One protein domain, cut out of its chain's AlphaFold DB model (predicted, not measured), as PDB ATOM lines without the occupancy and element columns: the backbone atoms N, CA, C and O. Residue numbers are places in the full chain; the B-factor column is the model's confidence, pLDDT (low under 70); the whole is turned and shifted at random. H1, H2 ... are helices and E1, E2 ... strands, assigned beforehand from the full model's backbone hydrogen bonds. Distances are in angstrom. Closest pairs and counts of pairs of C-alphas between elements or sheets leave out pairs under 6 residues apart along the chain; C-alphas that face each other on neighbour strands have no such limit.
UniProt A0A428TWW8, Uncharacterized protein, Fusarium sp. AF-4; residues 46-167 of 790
ATOM      1  N   GLY A  46     -17.155 -36.776   1.740       85.12
ATOM      2  CA  GLY A  46     -17.883 -36.214   0.606       85.12
ATOM      3  C   GLY A  46     -18.742 -37.263  -0.079       85.12
ATOM      4  O   GLY A  46     -18.320 -38.405  -0.231       85.12
ATOM      5  N   ILE A  47     -19.936 -36.869  -0.518       85.25
ATOM      6  CA  ILE A  47     -20.793 -37.690  -1.381       85.25
ATOM      7  C   ILE A  47     -20.765 -37.078  -2.773       85.25
ATOM      8  O   ILE A  47     -21.069 -35.897  -2.959       85.25
ATOM      9  N   LYS A  48     -20.376 -37.883  -3.755       84.88
ATOM     10  CA  LYS A  48     -20.297 -37.472  -5.152       84.88
ATOM     11  C   LYS A  48     -21.689 -37.515  -5.802       84.88
ATOM     12  O   LYS A  48     -22.571 -38.243  -5.342       84.88
ATOM     13  N   PRO A  49     -21.906 -36.774  -6.903       79.56
ATOM     14  CA  PRO A  49     -23.197 -36.747  -7.601       79.56
ATOM     15  C   PRO A  49     -23.666 -38.105  -8.142       79.56
ATOM     16  O   PRO A  49     -24.858 -38.289  -8.368       79.56
ATOM     17  N   ASP A  50     -22.738 -39.039  -8.365       80.12
ATOM     18  CA  ASP A  50     -23.012 -40.418  -8.788       80.12
ATOM     19  C   ASP A  50     -23.426 -41.340  -7.623       80.12
ATOM     20  O   ASP A  50     -23.701 -42.519  -7.832       80.12
ATOM     21  N   GLY A  51     -23.495 -40.805  -6.401       73.69
ATOM     22  CA  GLY A  51     -23.877 -41.530  -5.195       73.69
ATOM     23  C   GLY A  51     -22.730 -42.271  -4.511       73.69
ATOM     24  O   GLY A  51     -22.989 -42.863  -3.461       73.69
ATOM     25  N   THR A  52     -21.509 -42.230  -5.057       83.50
ATOM     26  CA  THR A  52     -20.292 -42.739  -4.403       83.50
ATOM     27  C   THR A  52     -19.790 -41.762  -3.336       83.50
ATOM     28  O   THR A  52     -20.283 -40.637  -3.226       83.50
ATOM     29  N   PHE A  53     -18.814 -42.175  -2.529       85.88
ATOM     30  CA  PHE A  53     -18.285 -41.370  -1.427       85.88
ATOM     31  C   PHE A  53     -16.763 -41.185  -1.512       85.88
ATOM     32  O   PHE A  53     -16.068 -41.842  -2.288       85.88
ATOM     33  N   SER A  54     -16.251 -40.238  -0.735       87.69
ATOM     34  CA  SER A  54     -14.828 -40.005  -0.500       87.69
ATOM     35  C   SER A  54     -14.600 -39.740   0.983       87.69
ATOM     36  O   SER A  54     -15.340 -38.950   1.573       87.69
ATOM     37  N   LEU A  55     -13.574 -40.362   1.556       88.81
ATOM     38  CA  LEU A  55     -13.137 -40.172   2.938       88.81
ATOM     39  C   LEU A  55     -11.740 -39.547   2.920       88.81
ATOM     40  O   LEU A  55     -10.899 -39.953   2.118       88.81
ATOM     41  N   ASP A  56     -11.481 -38.568   3.783       89.44
ATOM     42  CA  ASP A  56     -10.110 -38.136   4.064       89.44
ATOM     43  C   ASP A  56      -9.459 -39.152   5.014       89.44
ATOM     44  O   ASP A  56      -9.562 -39.035   6.234       89.44
ATOM     45  N   GLU A  57      -8.807 -40.171   4.451       85.75
ATOM     46  CA  GLU A  57      -8.163 -41.270   5.194       85.75
ATOM     47  C   GLU A  57      -7.030 -40.803   6.125       85.75
ATOM     48  O   GLU A  57      -6.592 -41.551   6.995       85.75
ATOM     49  N   THR A  58      -6.564 -39.555   5.984       83.75
ATOM     50  CA  THR A  58      -5.595 -38.972   6.925       83.75
ATOM     51  C   THR A  58      -6.239 -38.490   8.222       83.75
ATOM     52  O   THR A  58      -5.539 -38.291   9.210       83.75
ATOM     53  N   LYS A  59      -7.566 -38.321   8.228       87.50
ATOM     54  CA  LYS A  59      -8.354 -37.823   9.367       87.50
ATOM     55  C   LYS A  59      -9.382 -38.828   9.875       87.50
ATOM     56  O   LYS A  59      -9.731 -38.786  11.048       87.50
ATOM     57  N   ILE A  60      -9.880 -39.700   9.000       88.31
ATOM     58  CA  ILE A  60     -10.880 -40.722   9.311       88.31
ATOM     59  C   ILE A  60     -10.199 -42.080   9.428       88.31
ATOM     60  O   ILE A  60      -9.600 -42.569   8.469       88.31
ATOM     61  N   LYS A  61     -10.362 -42.729  10.581       85.44
ATOM     62  CA  LYS A  61     -10.063 -44.149  10.746       85.44
ATOM     63  C   LYS A  61     -11.257 -44.952  10.233       85.44
ATOM     64  O   LYS A  61     -12.399 -44.715  10.632       85.44
ATOM     65  N   SER A  62     -10.979 -45.874   9.317       85.25
ATOM     66  CA  SER A  62     -11.966 -46.762   8.707       85.25
ATOM     67  C   SER A  62     -11.505 -48.203   8.873       85.25
ATOM     68  O   SER A  62     -10.411 -48.556   8.433       85.25
ATOM     69  N   SER A  63     -12.337 -49.023   9.505       82.50
ATOM     70  CA  SER A  63     -12.060 -50.438   9.777       82.50
ATOM     71  C   SER A  63     -13.063 -51.367   9.086       82.50
ATOM     72  O   SER A  63     -13.455 -52.404   9.618       82.50
ATOM     73  N   LEU A  64     -13.529 -50.951   7.910       81.75
ATOM     74  CA  LEU A  64     -14.546 -51.654   7.139       81.75
ATOM     75  C   LEU A  64     -13.979 -52.903   6.465       81.75
ATOM     76  O   LEU A  64     -12.865 -52.888   5.938       81.75
ATOM     77  N   SER A  65     -14.781 -53.963   6.417       79.31
ATOM     78  CA  SER A  65     -14.541 -55.083   5.510       79.31
ATOM     79  C   SER A  65     -14.707 -54.657   4.048       79.31
ATOM     80  O   SER A  65     -15.315 -53.629   3.737       79.31
ATOM     81  N   GLN A  66     -14.194 -55.478   3.128       78.19
ATOM     82  CA  GLN A  66     -14.361 -55.230   1.697       78.19
ATOM     83  C   GLN A  66     -15.850 -55.148   1.313       78.19
ATOM     84  O   GLN A  66     -16.251 -54.209   0.631       78.19
ATOM     85  N   GLU A  67     -16.678 -56.060   1.826       80.81
ATOM     86  CA  GLU A  67     -18.126 -56.071   1.589       80.81
ATOM     87  C   GLU A  67     -18.810 -54.781   2.074       80.81
ATOM     88  O   GLU A  67     -19.604 -54.179   1.351       80.81
ATOM     89  N   GLU A  68     -18.462 -54.299   3.271       81.00
ATOM     90  CA  GLU A  68     -19.010 -53.046   3.811       81.00
ATOM     91  C   GLU A  68     -18.560 -51.825   3.006       81.00
ATOM     92  O   GLU A  68     -19.356 -50.917   2.764       81.00
ATOM     93  N   SER A  69     -17.304 -51.812   2.549       79.25
ATOM     94  CA  SER A  69     -16.778 -50.732   1.709       79.25
ATOM     95  C   SER A  69     -17.467 -50.666   0.339       79.25
ATOM     96  O   SER A  69     -17.646 -49.580  -0.218       79.25
ATOM     97  N   GLU A  70     -17.914 -51.815  -0.176       83.06
ATOM     98  CA  GLU A  70     -18.652 -51.945  -1.434       83.06
ATOM     99  C   GLU A  70     -20.160 -51.665  -1.258       83.06
ATOM    100  O   GLU A  70     -20.853 -51.342  -2.231       83.06
ATOM    101  N   ASN A  71     -20.681 -51.687  -0.025       87.69
ATOM    102  CA  ASN A  71     -22.065 -51.329   0.282       87.69
ATOM    103  C   ASN A  71     -22.272 -49.802   0.304       87.69
ATOM    104  O   ASN A  71     -22.357 -49.148   1.346       87.69
ATOM    105  N   ILE A  72     -22.415 -49.230  -0.894       85.00
ATOM    106  CA  ILE A  72     -22.563 -47.784  -1.121       85.00
ATOM    107  C   ILE A  72     -23.737 -47.175  -0.336       85.00
ATOM    108  O   ILE A  72     -23.644 -46.031   0.110       85.00
ATOM    109  N   ASN A  73     -24.853 -47.897  -0.182       87.75
ATOM    110  CA  ASN A  73     -26.030 -47.363   0.509       87.75
ATOM    111  C   ASN A  73     -25.787 -47.251   2.014       87.75
ATOM    112  O   ASN A  73     -26.003 -46.181   2.576       87.75
ATOM    113  N   TRP A  74     -25.267 -48.314   2.628       88.75
ATOM    114  CA  TRP A  74     -24.918 -48.300   4.044       88.75
ATOM    115  C   TRP A  74     -23.853 -47.237   4.346       88.75
ATOM    116  O   TRP A  74     -24.039 -46.415   5.242       88.75
ATOM    117  N   MET A  75     -22.800 -47.151   3.526       87.81
ATOM    118  CA  MET A  75     -21.756 -46.130   3.681       87.81
ATOM    119  C   MET A  75     -22.282 -44.703   3.552       87.81
ATOM    120  O   MET A  75     -21.889 -43.818   4.315       87.81
ATOM    121  N   ARG A  76     -23.195 -44.467   2.604       88.75
ATOM    122  CA  ARG A  76     -23.868 -43.173   2.469       88.75
ATOM    123  C   ARG A  76     -24.620 -42.820   3.749       88.75
ATOM    124  O   ARG A  76     -24.499 -41.690   4.215       88.75
ATOM    125  N   ASP A  77     -25.356 -43.769   4.315       89.50
ATOM    126  CA  ASP A  77     -26.130 -43.544   5.532       89.50
ATOM    127  C   ASP A  77     -25.230 -43.338   6.764       89.50
ATOM    128  O   ASP A  77     -25.535 -42.473   7.585       89.50
ATOM    129  N   VAL A  78     -24.088 -44.025   6.869       88.94
ATOM    130  CA  VAL A  78     -23.081 -43.782   7.924       88.94
ATOM    131  C   VAL A  78     -22.485 -42.375   7.809       88.94
ATOM    132  O   VAL A  78     -22.516 -41.609   8.770       88.94
ATOM    133  N   ILE A  79     -22.005 -41.985   6.623       89.00
ATOM    134  CA  ILE A  79     -21.365 -40.678   6.381       89.00
ATOM    135  C   ILE A  79     -22.342 -39.506   6.569       89.00
ATOM    136  O   ILE A  79     -21.948 -38.422   7.004       89.00
ATOM    137  N   GLN A  80     -23.619 -39.711   6.239       89.00
ATOM    138  CA  GLN A  80     -24.687 -38.739   6.496       89.00
ATOM    139  C   GLN A  80     -25.174 -38.760   7.944       89.00
ATOM    140  O   GLN A  80     -26.048 -37.970   8.286       89.00
ATOM    141  N   GLY A  81     -24.657 -39.662   8.779       86.25
ATOM    142  CA  GLY A  81     -25.023 -39.788  10.180       86.25
ATOM    143  C   GLY A  81     -26.412 -40.388  10.428       86.25
ATOM    144  O   GLY A  81     -26.957 -40.240  11.519       86.25
ATOM    145  N   ARG A  82     -27.004 -41.061   9.441       88.81
ATOM    146  CA  ARG A  82     -28.285 -41.767   9.590       88.81
ATOM    147  C   ARG A  82     -28.125 -43.093  10.325       88.81
ATOM    148  O   ARG A  82     -29.031 -43.477  11.056       88.81
ATOM    149  N   VAL A  83     -26.971 -43.738  10.157       89.94
ATOM    150  CA  VAL A  83     -26.555 -44.947  10.879       89.94
ATOM    151  C   VAL A  83     -25.419 -44.582  11.835       89.94
ATOM    152  O   VAL A  83     -24.507 -43.832  11.476       89.94
ATOM    153  N   LEU A  84     -25.489 -45.077  13.071       90.44
ATOM    154  CA  LEU A  84     -24.405 -44.947  14.044       90.44
ATOM    155  C   LEU A  84     -23.378 -46.048  13.775       90.44
ATOM    156  O   LEU A  84     -23.743 -47.199  13.572       90.44
ATOM    157  N   SER A  85     -22.095 -45.699  13.762       89.31
ATOM    158  CA  SER A  85     -21.023 -46.680  13.621       89.31
ATOM    159  C   SER A  85     -19.773 -46.198  14.344       89.31
ATOM    160  O   SER A  85     -19.447 -45.009  14.328       89.31
ATOM    161  N   GLY A  86     -19.076 -47.117  15.001       89.62
ATOM    162  CA  GLY A  86     -17.707 -46.926  15.473       89.62
ATOM    163  C   GLY A  86     -16.636 -47.340  14.460       89.62
ATOM    164  O   GLY A  86     -15.459 -47.080  14.690       89.62
ATOM    165  N   ARG A  87     -17.007 -47.948  13.325       89.62
ATOM    166  CA  ARG A  87     -16.048 -48.429  12.308       89.62
ATOM    167  C   ARG A  87     -15.555 -47.342  11.357       89.62
ATOM    168  O   ARG A  87     -14.557 -47.557  10.675       89.62
ATOM    169  N   VAL A  88     -16.247 -46.204  11.310       91.00
ATOM    170  CA  VAL A  88     -15.849 -44.995  10.576       91.00
ATOM    171  C   VAL A  88     -15.914 -43.833  11.559       91.00
ATOM    172  O   VAL A  88     -17.001 -43.422  11.958       91.00
ATOM    173  N   CYS A  89     -14.759 -43.340  12.002       91.38
ATOM    174  CA  CYS A  89     -14.653 -42.377  13.101       91.38
ATOM    175  C   CYS A  89     -13.415 -41.477  12.901       91.38
ATOM    176  O   CYS A  89     -12.405 -41.962  12.382       91.38
ATOM    177  N   PRO A  90     -13.443 -40.188  13.289       93.50
ATOM    178  CA  PRO A  90     -14.569 -39.435  13.856       93.50
ATOM    179  C   PRO A  90     -15.505 -38.831  12.795       93.50
ATOM    180  O   PRO A  90     -15.050 -38.331  11.768       93.50
ATOM    181  N   LEU A  91     -16.819 -38.800  13.046       93.69
ATOM    182  CA  LEU A  91     -17.801 -38.152  12.166       93.69
ATOM    183  C   LEU A  91     -18.357 -36.869  12.803       93.69
ATOM    184  O   LEU A  91     -19.313 -36.893  13.571       93.69
ATOM    185  N   ILE A  92     -17.770 -35.723  12.440       93.44
ATOM    186  CA  ILE A  92     -18.185 -34.403  12.947       93.44
ATOM    187  C   ILE A  92     -19.142 -33.720  11.971       93.44
ATOM    188  O   ILE A  92     -18.832 -33.577  10.784       93.44
ATOM    189  N   PHE A  93     -20.265 -33.226  12.492       93.00
ATOM    190  CA  PHE A  93     -21.262 -32.468  11.740       93.00
ATOM    191  C   PHE A  93     -21.331 -31.028  12.257       93.00
ATOM    192  O   PHE A  93     -21.556 -30.792  13.440       93.00
ATOM    193  N   ASP A  94     -21.168 -30.041  11.376       89.81
ATOM    194  CA  ASP A  94     -21.199 -28.634  11.801       89.81
ATOM    195  C   ASP A  94     -22.630 -28.171  12.110       89.81
ATOM    196  O   ASP A  94     -22.889 -27.531  13.128       89.81
ATOM    197  N   THR A  95     -23.566 -28.519  11.221       88.69
ATOM    198  CA  THR A  95     -24.981 -28.127  11.268       88.69
ATOM    199  C   THR A  95     -25.846 -29.209  10.626       88.69
ATOM    200  O   THR A  95     -25.334 -30.060   9.896       88.69
ATOM    201  N   SER A  96     -27.157 -29.155  10.850       87.38
ATOM    202  CA  SER A  96     -28.135 -30.008  10.174       87.38
ATOM    203  C   SER A  96     -29.248 -29.176   9.540       87.38
ATOM    204  O   SER A  96     -29.523 -28.051   9.959       87.38
ATOM    205  N   LEU A  97     -29.930 -29.748   8.546       84.19
ATOM    206  CA  LEU A  97     -31.170 -29.170   8.029       84.19
ATOM    207  C   LEU A  97     -32.283 -29.230   9.096       84.19
ATOM    208  O   LEU A  97     -32.231 -30.096   9.974       84.19
ATOM    209  N   PRO A  98     -33.300 -28.347   9.034       77.69
ATOM    210  CA  PRO A  98     -34.401 -28.336  10.003       77.69
ATOM    211  C   PRO A  98     -35.195 -29.649  10.085       77.69
ATOM    212  O   PRO A  98     -35.771 -29.954  11.125       77.69
ATOM    213  N   ASP A  99     -35.228 -30.412   8.994       82.06
ATOM    214  CA  ASP A  99     -35.924 -31.690   8.827       82.06
ATOM    215  C   ASP A  99     -34.990 -32.911   8.921       82.06
ATOM    216  O   ASP A  99     -35.403 -34.035   8.633       82.06
ATOM    217  N   ALA A 100     -33.729 -32.714   9.321       85.50
ATOM    218  CA  ALA A 100     -32.795 -33.814   9.522       85.50
ATOM    219  C   ALA A 100     -33.264 -34.741  10.663       85.50
ATOM    220  O   ALA A 100     -33.802 -34.257  11.664       85.50
ATOM    221  N   PRO A 101     -33.030 -36.063  10.551       89.25
ATOM    222  CA  PRO A 101     -33.376 -36.999  11.612       89.25
ATOM    223  C   PRO A 101     -32.568 -36.719  12.885       89.25
ATOM    224  O   PRO A 101     -31.462 -36.169  12.839       89.25
ATOM    225  N   ASP A 102     -33.105 -37.162  14.023       91.25
ATOM    226  CA  ASP A 102     -32.488 -37.003  15.344       91.25
ATOM    227  C   ASP A 102     -31.049 -37.549  15.388       91.25
ATOM    228  O   ASP A 102     -30.174 -36.916  15.980       91.25
ATOM    229  N   THR A 103     -30.775 -38.650  14.671       90.31
ATOM    230  CA  THR A 103     -29.445 -39.278  14.530       90.31
ATOM    231  C   THR A 103     -28.374 -38.352  13.954       90.31
ATOM    232  O   THR A 103     -27.184 -38.583  14.171       90.31
ATOM    233  N   VAL A 104     -28.774 -37.283  13.262       88.75
ATOM    234  CA  VAL A 104     -27.877 -36.253  12.725       88.75
ATOM    235  C   VAL A 104     -27.944 -34.996  13.579       88.75
ATOM    236  O   VAL A 104     -26.908 -34.518  14.036       88.75
ATOM    237  N   ARG A 105     -29.151 -34.470  13.836       91.12
ATOM    238  CA  ARG A 105     -29.347 -33.186  14.533       91.12
ATOM    239  C   ARG A 105     -28.628 -33.147  15.882       91.12
ATOM    240  O   ARG A 105     -27.943 -32.168  16.177       91.12
ATOM    241  N   PHE A 106     -28.738 -34.221  16.663       92.81
ATOM    242  CA  PHE A 106     -28.169 -34.306  18.008       92.81
ATOM    243  C   PHE A 106     -26.656 -34.555  18.057       92.81
ATOM    244  O   PHE A 106     -26.097 -34.590  19.145       92.81
ATOM    245  N   ARG A 107     -25.980 -34.686  16.908       93.38
ATOM    246  CA  ARG A 107     -24.511 -34.801  16.813       93.38
ATOM    247  C   ARG A 107     -23.849 -33.579  16.183       93.38
ATOM    248  O   ARG A 107     -22.679 -33.635  15.814       93.38
ATOM    249  N   THR A 108     -24.595 -32.488  16.012       94.06
ATOM    250  CA  THR A 108     -24.055 -31.270  15.400       94.06
ATOM    251  C   THR A 108     -23.394 -30.357  16.424       94.06
ATOM    252  O   THR A 108     -23.907 -30.176  17.529       94.06
ATOM    253  N   LEU A 109     -22.313 -29.685  16.022       94.06
ATOM    254  CA  LEU A 109     -21.674 -28.643  16.831       94.06
ATOM    255  C   LEU A 109     -22.650 -27.514  17.190       94.06
ATOM    256  O   LEU A 109     -22.617 -27.000  18.310       94.06
ATOM    257  N   SER A 110     -23.552 -27.154  16.267       91.81
ATOM    258  CA  SER A 110     -24.613 -26.179  16.536       91.81
ATOM    259  C   SER A 110     -25.557 -26.623  17.652       91.81
ATOM    260  O   SER A 110     -25.910 -25.809  18.502       91.81
ATOM    261  N   PHE A 111     -25.938 -27.904  17.681       93.06
ATOM    262  CA  PHE A 111     -26.812 -28.437  18.723       93.06
ATOM    263  C   PHE A 111     -26.099 -28.504  20.075       93.06
ATOM    264  O   PHE A 111     -26.679 -28.089  21.073       93.06
ATOM    265  N   PHE A 112     -24.844 -28.959  20.116       94.94
ATOM    266  CA  PHE A 112     -24.067 -28.969  21.361       94.94
ATOM    267  C   PHE A 112     -23.900 -27.565  21.935       94.94
ATOM    268  O   PHE A 112     -24.155 -27.353  23.114       94.94
ATOM    269  N   SER A 113     -23.591 -26.579  21.093       92.62
ATOM    270  CA  SER A 113     -23.490 -25.181  21.530       92.62
ATOM    271  C   SER A 113     -24.814 -24.648  22.095       92.62
ATOM    272  O   SER A 113     -24.813 -23.928  23.091       92.62
ATOM    273  N   GLU A 114     -25.951 -25.001  21.484       90.94
ATOM    274  CA  GLU A 114     -27.281 -24.636  21.994       90.94
ATOM    275  C   GLU A 114     -27.576 -25.320  23.333       90.94
ATOM    276  O   GLU A 114     -28.062 -24.677  24.261       90.94
ATOM    277  N   LEU A 115     -27.281 -26.616  23.435       91.12
ATOM    278  CA  LEU A 115     -27.522 -27.414  24.631       91.12
ATOM    279  C   LEU A 115     -26.706 -26.900  25.824       91.12
ATOM    280  O   LEU A 115     -27.246 -26.807  26.921       91.12
ATOM    281  N   LEU A 116     -25.443 -26.533  25.600       90.44
ATOM    282  CA  LEU A 116     -24.530 -26.021  26.627       90.44
ATOM    283  C   LEU A 116     -24.779 -24.547  26.977       90.44
ATOM    284  O   LEU A 116     -24.576 -24.136  28.117       90.44
ATOM    285  N   GLY A 117     -25.231 -23.741  26.011       84.06
ATOM    286  CA  GLY A 117     -25.546 -22.325  26.219       84.06
ATOM    287  C   GLY A 117     -26.884 -22.067  26.924       84.06
ATOM    288  O   GLY A 117     -27.136 -20.942  27.359       84.06
ATOM    289  N   ASP A 118     -27.749 -23.078  27.029       79.38
ATOM    290  CA  ASP A 118     -29.037 -22.998  27.717       79.38
ATOM    291  C   ASP A 118     -28.841 -23.129  29.244       79.38
ATOM    292  O   ASP A 118     -28.330 -24.150  29.709       79.38
ATOM    293  N   PRO A 119     -29.298 -22.162  30.067       75.31
ATOM    294  CA  PRO A 119     -29.302 -22.291  31.528       75.31
ATOM    295  C   PRO A 119     -30.032 -23.543  32.044       75.31
ATOM    296  O   PRO A 119     -29.817 -23.963  33.182       75.31
ATOM    297  N   HIS A 120     -30.907 -24.130  31.224       77.19
ATOM    298  CA  HIS A 120     -31.623 -25.372  31.487       77.19
ATOM    299  C   HIS A 120     -31.063 -26.579  30.711       77.19
ATOM    300  O   HIS A 120     -31.709 -27.627  30.694       77.19
ATOM    301  N   GLY A 121     -29.871 -26.482  30.116       79.44
ATOM    302  CA  GLY A 121     -29.240 -27.516  29.284       79.44
ATOM    303  C   GLY A 121     -29.156 -28.895  29.938       79.44
ATOM    304  O   GLY A 121     -29.534 -29.893  29.326       79.44
ATOM    305  N   VAL A 122     -28.786 -28.947  31.222       82.19
ATOM    306  CA  VAL A 122     -28.782 -30.188  32.025       82.19
ATOM    307  C   VAL A 122     -30.182 -30.796  32.119       82.19
ATOM    308  O   VAL A 122     -30.370 -31.980  31.852       82.19
ATOM    309  N   SER A 123     -31.194 -29.983  32.431       83.12
ATOM    310  CA  SER A 123     -32.583 -30.451  32.510       83.12
ATOM    311  C   SER A 123     -33.116 -30.890  31.145       83.12
ATOM    312  O   SER A 123     -33.893 -31.842  31.074       83.12
ATOM    313  N   LYS A 124     -32.708 -30.211  30.065       86.19
ATOM    314  CA  LYS A 124     -33.061 -30.564  28.687       86.19
ATOM    315  C   LYS A 124     -32.463 -31.917  28.320       86.19
ATOM    316  O   LYS A 124     -33.207 -32.770  27.851       86.19
ATOM    317  N   TYR A 125     -31.181 -32.141  28.611       88.81
ATOM    318  CA  TYR A 125     -30.508 -33.423  28.399       88.81
ATOM    319  C   TYR A 125     -31.167 -34.567  29.185       88.81
ATOM    320  O   TYR A 125     -31.506 -35.599  28.609       88.81
ATOM    321  N   GLN A 126     -31.455 -34.353  30.472       85.75
ATOM    322  CA  GLN A 126     -32.126 -35.344  31.326       85.75
ATOM    323  C   GLN A 126     -33.543 -35.699  30.849       85.75
ATOM    324  O   GLN A 126     -34.012 -36.809  31.085       85.75
ATOM    325  N   SER A 127     -34.228 -34.780  30.159       88.19
ATOM    326  CA  SER A 127     -35.569 -35.021  29.608       88.19
ATOM    327  C   SER A 127     -35.591 -35.817  28.295       88.19
ATOM    328  O   SER A 127     -36.670 -36.193  27.835       88.19
ATOM    329  N   LEU A 128     -34.427 -36.060  27.678       90.62
ATOM    330  CA  LEU A 128     -34.317 -36.821  26.433       90.62
ATOM    331  C   LEU A 128     -34.600 -38.313  26.653       90.62
ATOM    332  O   LEU A 128     -34.496 -38.833  27.766       90.62
ATOM    333  N   THR A 129     -34.931 -39.025  25.575       91.06
ATOM    334  CA  THR A 129     -35.004 -40.492  25.619       91.06
ATOM    335  C   THR A 129     -33.602 -41.109  25.671       91.06
ATOM    336  O   THR A 129     -32.605 -40.453  25.363       91.06
ATOM    337  N   GLU A 130     -33.514 -42.386  26.043       88.94
ATOM    338  CA  GLU A 130     -32.242 -43.119  26.080       88.94
ATOM    339  C   GLU A 130     -31.554 -43.162  24.705       88.94
ATOM    340  O   GLU A 130     -30.374 -42.830  24.602       88.94
ATOM    341  N   ASP A 131     -32.306 -43.426  23.630       90.31
ATOM    342  CA  ASP A 131     -31.791 -43.398  22.251       90.31
ATOM    343  C   ASP A 131     -31.222 -42.027  21.859       90.31
ATOM    344  O   ASP A 131     -30.193 -41.929  21.189       90.31
ATOM    345  N   GLN A 132     -31.868 -40.944  22.292       92.75
ATOM    346  CA  GLN A 132     -31.400 -39.588  22.016       92.75
ATOM    347  C   GLN A 132     -30.112 -39.276  22.785       92.75
ATOM    348  O   GLN A 132     -29.179 -38.716  22.203       92.75
ATOM    349  N   ARG A 133     -30.013 -39.691  24.056       92.81
ATOM    350  CA  ARG A 133     -28.763 -39.592  24.828       92.81
ATOM    351  C   ARG A 133     -27.646 -40.426  24.202       92.81
ATOM    352  O   ARG A 133     -26.529 -39.928  24.088       92.81
ATOM    353  N   LYS A 134     -27.952 -41.629  23.705       92.38
ATOM    354  CA  LYS A 134     -27.016 -42.498  22.970       92.38
ATOM    355  C   LYS A 134     -26.471 -41.824  21.710       92.38
ATOM    356  O   LYS A 134     -25.267 -41.860  21.467       92.38
ATOM    357  N   ILE A 135     -27.321 -41.150  20.934       94.00
ATOM    358  CA  ILE A 135     -26.891 -40.382  19.755       94.00
ATOM    359  C   ILE A 135     -25.939 -39.242  20.158       94.00
ATOM    360  O   ILE A 135     -24.896 -39.070  19.526       94.00
ATOM    361  N   ILE A 136     -26.271 -38.488  21.211       94.62
ATOM    362  CA  ILE A 136     -25.420 -37.402  21.732       94.62
ATOM    363  C   ILE A 136     -24.062 -37.946  22.190       94.62
ATOM    364  O   ILE A 136     -23.027 -37.388  21.825       94.62
ATOM    365  N   ALA A 137     -24.061 -39.060  22.922       94.31
ATOM    366  CA  ALA A 137     -22.860 -39.734  23.405       94.31
ATOM    367  C   ALA A 137     -21.921 -40.151  22.260       94.31
ATOM    368  O   ALA A 137     -20.711 -39.939  22.343       94.31
ATOM    369  N   VAL A 138     -22.461 -40.652  21.140       94.69
ATOM    370  CA  VAL A 138     -21.664 -40.938  19.930       94.69
ATOM    371  C   VAL A 138     -21.016 -39.668  19.366       94.69
ATOM    372  O   VAL A 138     -19.870 -39.709  18.923       94.69
ATOM    373  N   GLY A 139     -21.715 -38.531  19.391       94.69
ATOM    374  CA  GLY A 139     -21.124 -37.260  18.972       94.69
ATOM    375  C   GLY A 139     -20.010 -36.779  19.912       94.69
ATOM    376  O   GLY A 139     -18.983 -36.311  19.429       94.69
ATOM    377  N   ALA A 140     -20.160 -36.956  21.230       94.81
ATOM    378  CA  ALA A 140     -19.101 -36.663  22.203       94.81
ATOM    379  C   ALA A 140     -17.865 -37.561  22.002       94.81
ATOM    380  O   ALA A 140     -16.739 -37.064  22.001       94.81
ATOM    381  N   ARG A 141     -18.067 -38.860  21.734       95.06
ATOM    382  CA  ARG A 141     -17.002 -39.797  21.334       95.06
ATOM    383  C   ARG A 141     -16.251 -39.301  20.099       95.06
ATOM    384  O   ARG A 141     -15.025 -39.282  20.102       95.06
ATOM    385  N   ASP A 142     -16.966 -38.914  19.044       95.50
ATOM    386  CA  ASP A 142     -16.336 -38.466  17.797       95.50
ATOM    387  C   ASP A 142     -15.552 -37.160  17.978       95.50
ATOM    388  O   ASP A 142     -14.475 -37.012  17.402       95.50
ATOM    389  N   LEU A 143     -16.036 -36.237  18.815       95.56
ATOM    390  CA  LEU A 143     -15.266 -35.051  19.194       95.56
ATOM    391  C   LEU A 143     -13.997 -35.424  19.959       95.56
ATOM    392  O   LEU A 143     -12.934 -34.909  19.630       95.56
ATOM    393  N   TYR A 144     -14.079 -36.354  20.907       94.44
ATOM    394  CA  TYR A 144     -12.915 -36.814  21.663       94.44
ATOM    395  C   TYR A 144     -11.856 -37.467  20.771       94.44
ATOM    396  O   TYR A 144     -10.680 -37.126  20.837       94.44
ATOM    397  N   VAL A 145     -12.263 -38.375  19.878       92.75
ATOM    398  CA  VAL A 145     -11.330 -39.019  18.938       92.75
ATOM    399  C   VAL A 145     -10.690 -37.983  18.005       92.75
ATOM    400  O   VAL A 145      -9.507 -38.083  17.685       92.75
ATOM    401  N   ALA A 146     -11.443 -36.963  17.588       92.31
ATOM    402  CA  ALA A 146     -10.899 -35.868  16.793       92.31
ATOM    403  C   ALA A 146      -9.941 -34.964  17.584       92.31
ATOM    404  O   ALA A 146      -8.964 -34.485  17.013       92.31
ATOM    405  N   GLU A 147     -10.203 -34.725  18.870       92.06
ATOM    406  CA  GLU A 147      -9.318 -33.969  19.761       92.06
ATOM    407  C   GLU A 147      -7.989 -34.702  19.951       92.06
ATOM    408  O   GLU A 147      -6.935 -34.110  19.723       92.06
ATOM    409  N   ALA A 148      -8.039 -36.003  20.255       86.38
ATOM    410  CA  ALA A 148      -6.856 -36.848  20.416       86.38
ATOM    411  C   ALA A 148      -5.960 -36.848  19.162       86.38
ATOM    412  O   ALA A 148      -4.734 -36.836  19.274       86.38
ATOM    413  N   ALA A 149      -6.573 -36.768  17.976       84.81
ATOM    414  CA  ALA A 149      -5.886 -36.659  16.689       84.81
ATOM    415  C   ALA A 149      -5.465 -35.216  16.310       84.81
ATOM    416  O   ALA A 149      -4.965 -34.985  15.205       84.81
ATOM    417  N   GLY A 150      -5.692 -34.221  17.176       86.81
ATOM    418  CA  GLY A 150      -5.346 -32.814  16.938       86.81
ATOM    419  C   GLY A 150      -6.157 -32.142  15.823       86.81
ATOM    420  O   GLY A 150      -5.661 -31.238  15.148       86.81
ATOM    421  N   LEU A 151      -7.386 -32.605  15.576       90.12
ATOM    422  CA  LEU A 151      -8.247 -32.135  14.481       90.12
ATOM    423  C   LEU A 151      -9.225 -31.027  14.897       90.12
ATOM    424  O   LEU A 151      -9.824 -30.391  14.019       90.12
ATOM    425  N   LEU A 152      -9.418 -30.819  16.202       92.06
ATOM    426  CA  LEU A 152     -10.319 -29.798  16.733       92.06
ATOM    427  C   LEU A 152      -9.662 -28.416  16.796       92.06
ATOM    428  O   LEU A 152      -8.443 -28.262  16.812       92.06
ATOM    429  N   LYS A 153     -10.510 -27.387  16.806       91.31
ATOM    430  CA  LYS A 153     -10.120 -26.003  17.116       91.31
ATOM    431  C   LYS A 153     -10.493 -25.663  18.558       91.31
ATOM    432  O   LYS A 153     -11.466 -26.195  19.072       91.31
ATOM    433  N   GLN A 154      -9.858 -24.640  19.128       89.56
ATOM    434  CA  GLN A 154     -10.118 -24.147  20.494       89.56
ATOM    435  C   GLN A 154     -11.609 -24.035  20.908       89.56
ATOM    436  O   GLN A 154     -11.953 -24.493  21.993       89.56
ATOM    437  N   PRO A 155     -12.543 -23.487  20.096       91.31
ATOM    438  CA  PRO A 155     -13.961 -23.464  20.482       91.31
ATOM    439  C   PRO A 155     -14.611 -24.856  20.543       91.31
ATOM    440  O   PRO A 155     -15.559 -25.059  21.289       91.31
ATOM    441  N   GLU A 156     -14.128 -25.799  19.739       94.06
ATOM    442  CA  GLU A 156     -14.621 -27.178  19.666       94.06
ATOM    443  C   GLU A 156     -14.067 -28.017  20.823       94.06
ATOM    444  O   GLU A 156     -14.797 -28.828  21.382       94.06
ATOM    445  N   GLU A 157     -12.819 -27.765  21.230       91.81
ATOM    446  CA  GLU A 157     -12.224 -28.319  22.455       91.81
ATOM    447  C   GLU A 157     -13.033 -27.904  23.696       91.81
ATOM    448  O   GLU A 157     -13.360 -28.738  24.536       91.81
ATOM    449  N   ALA A 158     -13.446 -26.631  23.774       92.50
ATOM    450  CA  ALA A 158     -14.316 -26.154  24.851       92.50
ATOM    451  C   ALA A 158     -15.687 -26.857  24.848       92.50
ATOM    452  O   ALA A 158     -16.163 -27.273  25.901       92.50
ATOM    453  N   ILE A 159     -16.291 -27.055  23.666       94.31
ATOM    454  CA  ILE A 159     -17.539 -27.824  23.533       94.31
ATOM    455  C   ILE A 159     -17.346 -29.255  24.038       94.31
ATOM    456  O   ILE A 159     -18.192 -29.746  24.776       94.31
ATOM    457  N   LEU A 160     -16.261 -29.933  23.649       94.44
ATOM    458  CA  LEU A 160     -15.977 -31.291  24.111       94.44
ATOM    459  C   LEU A 160     -15.888 -31.346  25.640       94.44
ATOM    460  O   LEU A 160     -16.549 -32.188  26.245       94.44
ATOM    461  N   GLN A 161     -15.125 -30.442  26.256       91.62
ATOM    462  CA  GLN A 161     -14.950 -30.415  27.707       91.62
ATOM    463  C   GLN A 161     -16.286 -30.244  28.444       91.62
ATOM    464  O   GLN A 161     -16.576 -30.985  29.383       91.62
ATOM    465  N   ASP A 162     -17.122 -29.316  27.983       91.69
ATOM    466  CA  ASP A 162     -18.440 -29.065  28.566       91.69
ATOM    467  C   ASP A 162     -19.426 -30.221  28.288       91.69
ATOM    468  O   ASP A 162     -20.280 -30.535  29.119       91.69
ATOM    469  N   MET A 163     -19.301 -30.901  27.142       93.06
ATOM    470  CA  MET A 163     -20.095 -32.091  26.821       93.06
ATOM    471  C   MET A 163     -19.725 -33.285  27.703       93.06
ATOM    472  O   MET A 163     -20.635 -33.941  28.201       93.06
ATOM    473  N   VAL A 164     -18.432 -33.551  27.931       90.94
ATOM    474  CA  VAL A 164     -17.940 -34.590  28.866       90.94
ATOM    475  C   VAL A 164     -18.489 -34.361  30.276       90.94
ATOM    476  O   VAL A 164     -18.788 -35.309  31.004       90.94
ATOM    477  N   ASP A 165     -18.659 -33.091  30.638       87.62
ATOM    478  CA  ASP A 165     -19.226 -32.659  31.905       87.62
ATOM    479  C   ASP A 165     -20.745 -32.842  32.014       87.62
ATOM    480  O   ASP A 165     -21.244 -32.967  33.141       87.62
ATOM    481  N   LEU A 166     -21.449 -32.807  30.877       89.12
ATOM    482  CA  LEU A 166     -22.904 -32.896  30.753       89.12
ATOM    483  C   LEU A 166     -23.401 -34.338  30.600       89.12
ATOM    484  O   LEU A 166     -24.429 -34.673  31.186       89.12
ATOM    485  N   VAL A 167     -22.731 -35.154  29.779       85.81
ATOM    486  CA  VAL A 167     -23.174 -36.526  29.499       85.81
ATOM    487  C   VAL A 167     -23.025 -37.381  30.755       85.81
ATOM    488  O   VAL A 167     -21.934 -37.529  31.309       85.81
TER     489      VAL A 167
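Overview. This is residues 46 to 167 of the 790 residues of an uncharacterized protein of Fusarium sp. AF-4 (UniProt A0A428TWW8). The model has two lobes of unequal size: a small one in which the short strand E1, the short helices H1 and H2 and loops gather, and a larger helical one built on the hairpin of H6 and H7, with H4 packing on H7, H3 on the first part of H6, and H5 at the far end from the small lobe. The long link from H2 to H3 joins the two lobes. The printed part has 122 residues, with one named strand and seven named helices in the order E1, H1, H2, H3, H4, H5, H6, H7; the class is mostly helix. It is compact, with a radius of gyration of the C-alphas of 14.8 A, and spans 45 by 31 by 23 A.

Arrangement. E1, residues 53 to 55, pairs with no named strand, but residues 46 to 47 pair antiparallel with residues 53 to 54 of E1. Residues 61 to 62 pair antiparallel with residues 88 to 89. H1, residues 66 to 70, and H2, residues 72 to 79, only just touch, and only at the corner, with 3 pairs of C-alphas within 8 A; the closest are those of Ser 69 and Met 75, 7.1 A apart. The closest C-alphas of E1 and H2 are those of Phe 53 and Arg 76, 7.0 A apart. H2 is apart from H3, residues 102 to 105, from H4, residues 109 to 117, and from H6, residues 130 to 148. H3 touches H6 with residues 132 to 135 of H6 alone; the closest C-alphas are those of Thr 103 and Ile 135, 5.9 A apart. H4 and H5, residues 121 to 126, touch only at the corner, about perpendicular at 78 degrees, with the C-alphas of Leu 115 and Gly 121 closest at 5.0 A. H6 and H7, residues 154 to 166, form a helical hairpin at a steep tilt of 40 degrees, opposite ways; residues 140 to 147 of H6 alone touch H7, and the C-alphas of Leu 143 and Leu 160 are closest at 6.2 A. H4 touches H7 at a steep tilt of 59 degrees, the same way, with the C-alphas of Ser 113 and Ile 159 closest at 6.8 A. In H1, H2, H4, H5, H6 and H7 every O i to N i+4 pair is within hydrogen-bond range; H3 is too short for such a pair.

Along the chain. E1 begins at C-alpha 53 (-18.285, -41.370, -1.427) and is 6.9 A long from first to last C-alpha. H1 measures 6.2 A, H2 10.4 A, H3 5.0 A, H4 12.0 A and H5 8.6 A. H6, the longest helix, runs 26.8 A from C-alpha 130 (-32.242, -43.119, 26.080). H7, 18.6 A, ends at C-alpha 166 (-22.904, -32.896, 30.753).

Size, cuts and confidence. The two C-alphas farthest apart are those of Gln 66 and Pro 119, 46.9 A. The printed part has no cut; its long link is H2 to H3, residues 80 to 101. The mean pLDDT of the printed part is 88.5, and no printed residue is under 70.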